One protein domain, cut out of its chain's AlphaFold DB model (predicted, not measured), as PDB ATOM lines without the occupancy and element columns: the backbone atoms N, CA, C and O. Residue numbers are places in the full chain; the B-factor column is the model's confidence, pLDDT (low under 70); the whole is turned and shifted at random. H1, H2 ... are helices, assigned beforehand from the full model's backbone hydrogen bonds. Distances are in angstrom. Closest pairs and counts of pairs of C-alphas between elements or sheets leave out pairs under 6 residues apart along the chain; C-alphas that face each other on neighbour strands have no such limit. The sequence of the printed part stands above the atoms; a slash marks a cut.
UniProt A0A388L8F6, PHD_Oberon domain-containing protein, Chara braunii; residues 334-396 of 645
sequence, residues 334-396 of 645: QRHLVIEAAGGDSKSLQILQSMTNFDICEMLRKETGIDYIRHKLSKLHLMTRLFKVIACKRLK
ATOM      1  N   GLN A 334       7.310   4.931  -1.090       69.44
ATOM      2  CA  GLN A 334       6.424   4.099  -1.922       69.44
ATOM      3  C   GLN A 334       7.181   3.298  -2.997       69.44
ATOM      4  O   GLN A 334       6.887   2.118  -3.193       69.44
ATOM      5  N   ARG A 335       8.203   3.891  -3.633       57.97
ATOM      6  CA  ARG A 335       9.058   3.205  -4.620       57.97
ATOM      7  C   ARG A 335       9.775   1.998  -4.006       57.97
ATOM      8  O   ARG A 335       9.959   0.992  -4.687       57.97
ATOM      9  N   HIS A 336      10.158   2.101  -2.733       69.94
ATOM     10  CA  HIS A 336      10.840   1.040  -1.992       69.94
ATOM     11  C   HIS A 336       9.942  -0.204  -1.869       69.94
ATOM     12  O   HIS A 336      10.317  -1.263  -2.362       69.94
ATOM     13  N   LEU A 337       8.696  -0.037  -1.402       70.00
ATOM     14  CA  LEU A 337       7.704  -1.118  -1.265       70.00
ATOM     15  C   LEU A 337       7.439  -1.888  -2.573       70.00
ATOM     16  O   LEU A 337       7.243  -3.102  -2.554       70.00
ATOM     17  N   VAL A 338       7.431  -1.209  -3.727       71.31
ATOM     18  CA  VAL A 338       7.232  -1.873  -5.032       71.31
ATOM     19  C   VAL A 338       8.453  -2.716  -5.425       71.31
ATOM     20  O   VAL A 338       8.294  -3.791  -6.005       71.31
ATOM     21  N   ILE A 339       9.662  -2.256  -5.096       68.81
ATOM     22  CA  ILE A 339      10.917  -2.971  -5.363       68.81
ATOM     23  C   ILE A 339      11.094  -4.140  -4.379       68.81
ATOM     24  O   ILE A 339      11.431  -5.240  -4.806       68.81
ATOM     25  N   GLU A 340      10.791  -3.948  -3.095       72.81
ATOM     26  CA  GLU A 340      10.811  -4.996  -2.064       72.81
ATOM     27  C   GLU A 340       9.803  -6.112  -2.367       72.81
ATOM     28  O   GLU A 340      10.159  -7.291  -2.336       72.81
ATOM     29  N   ALA A 341       8.573  -5.767  -2.763       71.56
ATOM     30  CA  ALA A 341       7.581  -6.752  -3.191       71.56
ATOM     31  C   ALA A 341       8.001  -7.508  -4.465       71.56
ATOM     32  O   ALA A 341       7.708  -8.697  -4.594       71.56
ATOM     33  N   ALA A 342       8.710  -6.855  -5.394       66.00
ATOM     34  CA  ALA A 342       9.295  -7.515  -6.566       66.00
ATOM     35  C   ALA A 342      10.493  -8.419  -6.204       66.00
ATOM     36  O   ALA A 342      10.715  -9.427  -6.870       66.00
ATOM     37  N   GLY A 343      11.219  -8.091  -5.129       80.44
ATOM     38  CA  GLY A 343      12.214  -8.953  -4.482       80.44
ATOM     39  C   GLY A 343      11.617 -10.086  -3.635       80.44
ATOM     40  O   GLY A 343      12.360 -10.941  -3.162       80.44
ATOM     41  N   GLY A 344      10.290 -10.125  -3.467       71.50
ATOM     42  CA  GLY A 344       9.577 -11.176  -2.743       71.50
ATOM     43  C   GLY A 344       9.361 -10.924  -1.248       71.50
ATOM     44  O   GLY A 344       8.955 -11.857  -0.555       71.50
ATOM     45  N   ASP A 345       9.584  -9.705  -0.734       90.62
ATOM     46  CA  ASP A 345       9.254  -9.393   0.663       90.62
ATOM     47  C   ASP A 345       7.750  -9.574   0.930       90.62
ATOM     48  O   ASP A 345       6.884  -8.963   0.291       90.62
ATOM     49  N   SER A 346       7.444 -10.413   1.917       79.88
ATOM     50  CA  SER A 346       6.081 -10.788   2.275       79.88
ATOM     51  C   SER A 346       5.295  -9.629   2.887       79.88
ATOM     52  O   SER A 346       4.087  -9.549   2.665       79.88
ATOM     53  N   LYS A 347       5.955  -8.696   3.590       85.25
ATOM     54  CA  LYS A 347       5.295  -7.520   4.181       85.25
ATOM     55  C   LYS A 347       4.877  -6.529   3.097       85.25
ATOM     56  O   LYS A 347       3.726  -6.102   3.066       85.25
ATOM     57  N   SER A 348       5.772  -6.229   2.163       84.31
ATOM     58  CA  SER A 348       5.514  -5.356   1.015       84.31
ATOM     59  C   SER A 348       4.452  -5.941   0.080       84.31
ATOM     60  O   SER A 348       3.557  -5.220  -0.365       84.31
ATOM     61  N   LEU A 349       4.464  -7.261  -0.142       78.56
ATOM     62  CA  LEU A 349       3.378  -7.961  -0.837       78.56
ATOM     63  C   LEU A 349       2.041  -7.857  -0.089       78.56
ATOM     64  O   LEU A 349       1.022  -7.586  -0.722       78.56
ATOM     65  N   GLN A 350       2.022  -8.020   1.237       84.94
ATOM     66  CA  GLN A 350       0.804  -7.896   2.047       84.94
ATOM     67  C   GLN A 350       0.245  -6.459   2.034       84.94
ATOM     68  O   GLN A 350      -0.968  -6.266   1.922       84.94
ATOM     69  N   ILE A 351       1.117  -5.445   2.061       83.44
ATOM     70  CA  ILE A 351       0.749  -4.031   1.899       83.44
ATOM     71  C   ILE A 351       0.131  -3.793   0.516       83.44
ATOM     72  O   ILE A 351      -0.979  -3.266   0.442       83.44
ATOM     73  N   LEU A 352       0.764  -4.243  -0.575       84.12
ATOM     74  CA  LEU A 352       0.195  -4.116  -1.924       84.12
ATOM     75  C   LEU A 352      -1.128  -4.881  -2.093       84.12
ATOM     76  O   LEU A 352      -2.008  -4.407  -2.805       84.12
ATOM     77  N   GLN A 353      -1.311  -6.022  -1.421       87.31
ATOM     78  CA  GLN A 353      -2.580  -6.767  -1.409       87.31
ATOM     79  C   GLN A 353      -3.699  -6.042  -0.638       87.31
ATOM     80  O   GLN A 353      -4.874  -6.258  -0.933       87.31
ATOM     81  N   SER A 354      -3.352  -5.181   0.327       88.12
ATOM     82  CA  SER A 354      -4.309  -4.345   1.070       88.12
ATOM     83  C   SER A 354      -4.755  -3.083   0.318       88.12
ATOM     84  O   SER A 354      -5.823  -2.538   0.603       88.12
ATOM     85  N   MET A 355      -3.960  -2.617  -0.653       90.69
ATOM     86  CA  MET A 355      -4.288  -1.460  -1.487       90.69
ATOM     87  C   MET A 355      -5.344  -1.831  -2.532       90.69
ATOM     88  O   MET A 355      -5.352  -2.941  -3.068       90.69
ATOM     89  N   THR A 356      -6.224  -0.895  -2.898       88.88
ATOM     90  CA  THR A 356      -7.145  -1.168  -4.006       88.88
ATOM     91  C   THR A 356      -6.415  -1.070  -5.346       88.88
ATOM     92  O   THR A 356      -5.442  -0.330  -5.511       88.88
ATOM     93  N   ASN A 357      -6.952  -1.744  -6.368       75.25
ATOM     94  CA  ASN A 357      -6.475  -1.599  -7.749       75.25
ATOM     95  C   ASN A 357      -6.461  -0.133  -8.235       75.25
ATOM     96  O   ASN A 357      -5.708   0.189  -9.152       75.25
ATOM     97  N   PHE A 358      -7.283   0.751  -7.652       77.69
ATOM     98  CA  PHE A 358      -7.266   2.178  -7.970       77.69
ATOM     99  C   PHE A 358      -6.029   2.865  -7.385       77.69
ATOM    100  O   PHE A 358      -5.338   3.566  -8.120       77.69
ATOM    101  N   ASP A 359      -5.711   2.614  -6.114       81.75
ATOM    102  CA  ASP A 359      -4.584   3.243  -5.410       81.75
ATOM    103  C   ASP A 359      -3.245   2.828  -6.029       81.75
ATOM    104  O   ASP A 359      -2.388   3.671  -6.283       81.75
ATOM    105  N   ILE A 360      -3.103   1.544  -6.382       82.56
ATOM    106  CA  ILE A 360      -1.933   1.019  -7.104       82.56
ATOM    107  C   ILE A 360      -1.791   1.711  -8.472       82.56
ATOM    108  O   ILE A 360      -0.697   2.123  -8.857       82.56
ATOM    109  N   CYS A 361      -2.895   1.901  -9.207       70.38
ATOM    110  CA  CYS A 361      -2.872   2.619 -10.486       70.38
ATOM    111  C   CYS A 361      -2.594   4.122 -10.331       70.38
ATOM    112  O   CYS A 361      -2.021   4.726 -11.238       70.38
ATOM    113  N   GLU A 362      -3.019   4.746  -9.232       78.88
ATOM    114  CA  GLU A 362      -2.789   6.167  -8.979       78.88
ATOM    115  C   GLU A 362      -1.339   6.432  -8.548       78.88
ATOM    116  O   GLU A 362      -0.715   7.349  -9.079       78.88
ATOM    117  N   MET A 363      -0.781   5.580  -7.682       84.50
ATOM    118  CA  MET A 363       0.638   5.547  -7.310       84.50
ATOM    119  C   MET A 363       1.524   5.400  -8.553       84.50
ATOM    120  O   MET A 363       2.314   6.293  -8.857       84.50
ATOM    121  N   LEU A 364       1.307   4.349  -9.353       72.75
ATOM    122  CA  LEU A 364       2.081   4.116 -10.575       72.75
ATOM    123  C   LEU A 364       1.908   5.242 -11.610       72.75
ATOM    124  O   LEU A 364       2.864   5.564 -12.314       72.75
ATOM    125  N   ARG A 365       0.731   5.883 -11.711       74.06
ATOM    126  CA  ARG A 365       0.545   7.063 -12.582       74.06
ATOM    127  C   ARG A 365       1.322   8.279 -12.065       74.06
ATOM    128  O   ARG A 365       1.895   8.996 -12.880       74.06
ATOM    129  N   LYS A 366       1.341   8.517 -10.748       75.25
ATOM    130  CA  LYS A 366       2.083   9.624 -10.118       75.25
ATOM    131  C   LYS A 366       3.594   9.476 -10.295       75.25
ATOM    132  O   LYS A 366       4.252  10.471 -10.570       75.25
ATOM    133  N   GLU A 367       4.122   8.259 -10.178       70.81
ATOM    134  CA  GLU A 367       5.558   7.985 -10.321       70.81
ATOM    135  C   GLU A 367       6.019   7.931 -11.786       70.81
ATOM    136  O   GLU A 367       7.057   8.494 -12.121       70.81
ATOM    137  N   THR A 368       5.265   7.276 -12.679       68.88
ATOM    138  CA  THR A 368       5.710   7.060 -14.073       68.88
ATOM    139  C   THR A 368       5.261   8.137 -15.059       68.88
ATOM    140  O   THR A 368       5.796   8.200 -16.161       68.88
ATOM    141  N   GLY A 369       4.265   8.961 -14.712       55.72
ATOM    142  CA  GLY A 369       3.774  10.074 -15.537       55.72
ATOM    143  C   GLY A 369       3.098   9.700 -16.867       55.72
ATOM    144  O   GLY A 369       2.663  10.594 -17.591       55.72
ATOM    145  N   ILE A 370       2.993   8.411 -17.216       52.75
ATOM    146  CA  ILE A 370       2.609   7.943 -18.559       52.75
ATOM    147  C   ILE A 370       1.411   6.983 -18.475       52.75
ATOM    148  O   ILE A 370       1.406   6.014 -17.718       52.75
ATOM    149  N   ASP A 371       0.403   7.179 -19.332       56.88
ATOM    150  CA  ASP A 371      -0.855   6.397 -19.361       56.88
ATOM    151  C   ASP A 371      -0.695   4.933 -19.875       56.88
ATOM    152  O   ASP A 371      -1.677   4.226 -20.124       56.88
ATOM    153  N   TYR A 372       0.549   4.443 -19.980       51.03
ATOM    154  CA  TYR A 372       0.964   3.092 -20.404       51.03
ATOM    155  C   TYR A 372       0.260   1.968 -19.619       51.03
ATOM    156  O   TYR A 372      -0.000   0.881 -20.144       51.03
ATOM    157  N   ILE A 373      -0.121   2.258 -18.373       55.25
ATOM    158  CA  ILE A 373      -0.880   1.370 -17.487       55.25
ATOM    159  C   ILE A 373      -2.220   0.960 -18.128       55.25
ATOM    160  O   ILE A 373      -2.574  -0.218 -18.086       55.25
ATOM    161  N   ARG A 374      -2.945   1.874 -18.798       58.09
ATOM    162  CA  ARG A 374      -4.235   1.553 -19.451       58.09
ATOM    163  C   ARG A 374      -4.055   0.549 -20.600       58.09
ATOM    164  O   ARG A 374      -4.908  -0.318 -20.797       58.09
ATOM    165  N   HIS A 375      -2.926   0.615 -21.306       52.47
ATOM    166  CA  HIS A 375      -2.569  -0.343 -22.352       52.47
ATOM    167  C   HIS A 375      -2.193  -1.717 -21.764       52.47
ATOM    168  O   HIS A 375      -2.796  -2.729 -22.133       52.47
ATOM    169  N   LYS A 376      -1.278  -1.780 -20.779       62.16
ATOM    170  CA  LYS A 376      -0.893  -3.068 -20.166       62.16
ATOM    171  C   LYS A 376      -2.015  -3.735 -19.364       62.16
ATOM    172  O   LYS A 376      -2.135  -4.954 -19.448       62.16
ATOM    173  N   LEU A 377      -2.880  -2.991 -18.668       63.75
ATOM    174  CA  LEU A 377      -4.058  -3.570 -18.003       63.75
ATOM    175  C   LEU A 377      -5.073  -4.130 -19.005       63.75
ATOM    176  O   LEU A 377      -5.629  -5.199 -18.762       63.75
ATOM    177  N   SER A 378      -5.263  -3.483 -20.160       66.31
ATOM    178  CA  SER A 378      -6.093  -4.041 -21.239       66.31
ATOM    179  C   SER A 378      -5.524  -5.373 -21.743       66.31
ATOM    180  O   SER A 378      -6.260  -6.355 -21.861       66.31
ATOM    181  N   LYS A 379      -4.198  -5.452 -21.938       65.62
ATOM    182  CA  LYS A 379      -3.495  -6.691 -22.316       65.62
ATOM    183  C   LYS A 379      -3.596  -7.776 -21.232       65.62
ATOM    184  O   LYS A 379      -3.857  -8.932 -21.558       65.62
ATOM    185  N   LEU A 380      -3.476  -7.420 -19.950       72.62
ATOM    186  CA  LEU A 380      -3.601  -8.353 -18.821       72.62
ATOM    187  C   LEU A 380      -5.039  -8.885 -18.658       72.62
ATOM    188  O   LEU A 380      -5.248 -10.077 -18.425       72.62
ATOM    189  N   HIS A 381      -6.051  -8.034 -18.844       71.69
ATOM    190  CA  HIS A 381      -7.462  -8.437 -18.806       71.69
ATOM    191  C   HIS A 381      -7.836  -9.334 -19.995       71.69
ATOM    192  O   HIS A 381      -8.582 -10.302 -19.830       71.69
ATOM    193  N   LEU A 382      -7.270  -9.071 -21.179       55.25
ATOM    194  CA  LEU A 382      -7.403  -9.935 -22.356       55.25
ATOM    195  C   LEU A 382      -6.762 -11.313 -22.116       55.25
ATOM    196  O   LEU A 382      -7.433 -12.328 -22.306       55.25
ATOM    197  N   MET A 383      -5.522 -11.351 -21.610       66.56
ATOM    198  CA  MET A 383      -4.830 -12.581 -21.182       66.56
ATOM    199  C   MET A 383      -5.669 -13.377 -20.171       66.56
ATOM    200  O   MET A 383      -5.878 -14.577 -20.331       66.56
ATOM    201  N   THR A 384      -6.237 -12.700 -19.168       82.50
ATOM    202  CA  THR A 384      -7.072 -13.319 -18.123       82.50
ATOM    203  C   THR A 384      -8.343 -13.953 -18.701       82.50
ATOM    204  O   THR A 384      -8.735 -15.054 -18.302       82.50
ATOM    205  N   ARG A 385      -8.986 -13.301 -19.680       71.00
ATOM    206  CA  ARG A 385     -10.129 -13.871 -20.415       71.00
ATOM    207  C   ARG A 385      -9.711 -15.070 -21.272       71.00
ATOM    208  O   ARG A 385     -10.415 -16.080 -21.266       71.00
ATOM    209  N   LEU A 386      -8.560 -14.996 -21.942       55.44
ATOM    210  CA  LEU A 386      -7.978 -16.095 -22.722       55.44
ATOM    211  C   LEU A 386      -7.720 -17.338 -21.858       55.44
ATOM    212  O   LEU A 386      -8.201 -18.420 -22.198       55.44
ATOM    213  N   PHE A 387      -7.060 -17.189 -20.705       82.00
ATOM    214  CA  PHE A 387      -6.823 -18.301 -19.780       82.00
ATOM    215  C   PHE A 387      -8.126 -18.927 -19.266       82.00
ATOM    216  O   PHE A 387      -8.241 -20.153 -19.264       82.00
ATOM    217  N   LYS A 388      -9.150 -18.125 -18.932       79.12
ATOM    218  CA  LYS A 388     -10.480 -18.653 -18.559       79.12
ATOM    219  C   LYS A 388     -11.129 -19.457 -19.695       79.12
ATOM    220  O   LYS A 388     -11.659 -20.538 -19.446       79.12
ATOM    221  N   VAL A 389     -11.041 -19.000 -20.948       76.81
ATOM    222  CA  VAL A 389     -11.550 -19.754 -22.113       76.81
ATOM    223  C   VAL A 389     -10.775 -21.061 -22.331       76.81
ATOM    224  O   VAL A 389     -11.387 -22.093 -22.617       76.81
ATOM    225  N   ILE A 390      -9.450 -21.053 -22.164       77.50
ATOM    226  CA  ILE A 390      -8.598 -22.248 -22.287       77.50
ATOM    227  C   ILE A 390      -8.912 -23.262 -21.177       77.50
ATOM    228  O   ILE A 390      -9.088 -24.447 -21.473       77.50
ATOM    229  N   ALA A 391      -9.067 -22.815 -19.927       78.38
ATOM    230  CA  ALA A 391      -9.465 -23.659 -18.799       78.38
ATOM    231  C   ALA A 391     -10.844 -24.304 -19.033       78.38
ATOM    232  O   ALA A 391     -10.975 -25.526 -18.968       78.38
ATOM    233  N   CYS A 392     -11.849 -23.519 -19.437       79.44
ATOM    234  CA  CYS A 392     -13.176 -24.035 -19.787       79.44
ATOM    235  C   CYS A 392     -13.142 -25.044 -20.951       79.44
ATOM    236  O   CYS A 392     -13.878 -26.033 -20.930       79.44
ATOM    237  N   LYS A 393     -12.274 -24.848 -21.958       79.81
ATOM    238  CA  LYS A 393     -12.059 -25.834 -23.035       79.81
ATOM    239  C   LYS A 393     -11.389 -27.115 -22.519       79.81
ATOM    240  O   LYS A 393     -11.807 -28.199 -22.925       79.81
ATOM    241  N   ARG A 394     -10.407 -27.026 -21.610       81.94
ATOM    242  CA  ARG A 394      -9.777 -28.198 -20.967       81.94
ATOM    243  C   ARG A 394     -10.790 -28.995 -20.136       81.94
ATOM    244  O   ARG A 394     -10.907 -30.196 -20.355       81.94
ATOM    245  N   LEU A 395     -11.597 -28.338 -19.299       78.62
ATOM    246  CA  LEU A 395     -12.654 -28.981 -18.501       78.62
ATOM    247  C   LEU A 395     -13.712 -29.680 -19.376       78.62
ATOM    248  O   LEU A 395     -14.059 -30.833 -19.127       78.62
ATOM    249  N   LYS A 396     -14.171 -29.038 -20.462       87.44
ATOM    250  CA  LYS A 396     -15.088 -29.678 -21.426       87.44
ATOM    251  C   LYS A 396     -14.445 -30.869 -22.156       87.44
ATOM    252  O   LYS A 396     -15.133 -31.853 -22.416       87.44
TER     253      LYS A 396
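This is residues 334 to 396 of the 645 residues of the protein "PHD_Oberon domain-containing protein" of Chara braunii (UniProt A0A388L8F6). A long straight helix, H4, sticks out as an arm, with its residues 378 to 396 free, from a small loose head of three short helices, H1, H2 and H3. In the head H1 and H2 meet at a steep angle, and H3 stands between them and the first turns of H4. The printed part has 63 residues with four named helices, H1, H2, H3 and H4 in chain order, and no named strand; the class is all helix. The whole is loose, with a radius of gyration of the C-alphas of 15.0 A, and elongated, spanning 44 by 28 by 18 A.

H4, residues 372 to 396, is close to but not clearly touching H3, residues 357 to 368; their closest C-alphas, of Cys 361 and Ile 373, are 7.4 A apart. They run opposite ways at a steep tilt of 40 degrees. H3 is near H1, residues 334 to 342, with 8 pairs of C-alphas within 10 A. H2, residues 346 to 354, is close to but not clearly touching H3, the closest C-alphas being those of Leu 352 and Ile 360 at 7.6 A. H1 and H2 touch, with the C-alphas of Ala 341 and Ser 348 closest at 4.9 A; their tilt is steep, 65 degrees, opposite ways. H1 and H2 are both apart from H4. In H1, H2, H3 and H4 every O i to N i+4 pair is within hydrogen-bond range.

H4 measures 36.5 A from C-alpha 372 at (0.964, 3.092, -20.404) to C-alpha 396 at (-15.088, -29.678, -21.426). H3 measures 16.2 A, H2 12.3 A and H1 12.8 A, the last beginning with C-alpha 334 at (6.424, 4.099, -1.922).

The C-alphas farthest apart, of His 336 and Lys 396, are 44.6 A apart. The printed part has no cut, and its three links are tight. Mean pLDDT of the printed part is 73.4; 20 residues are under 70, among them 368 to 379.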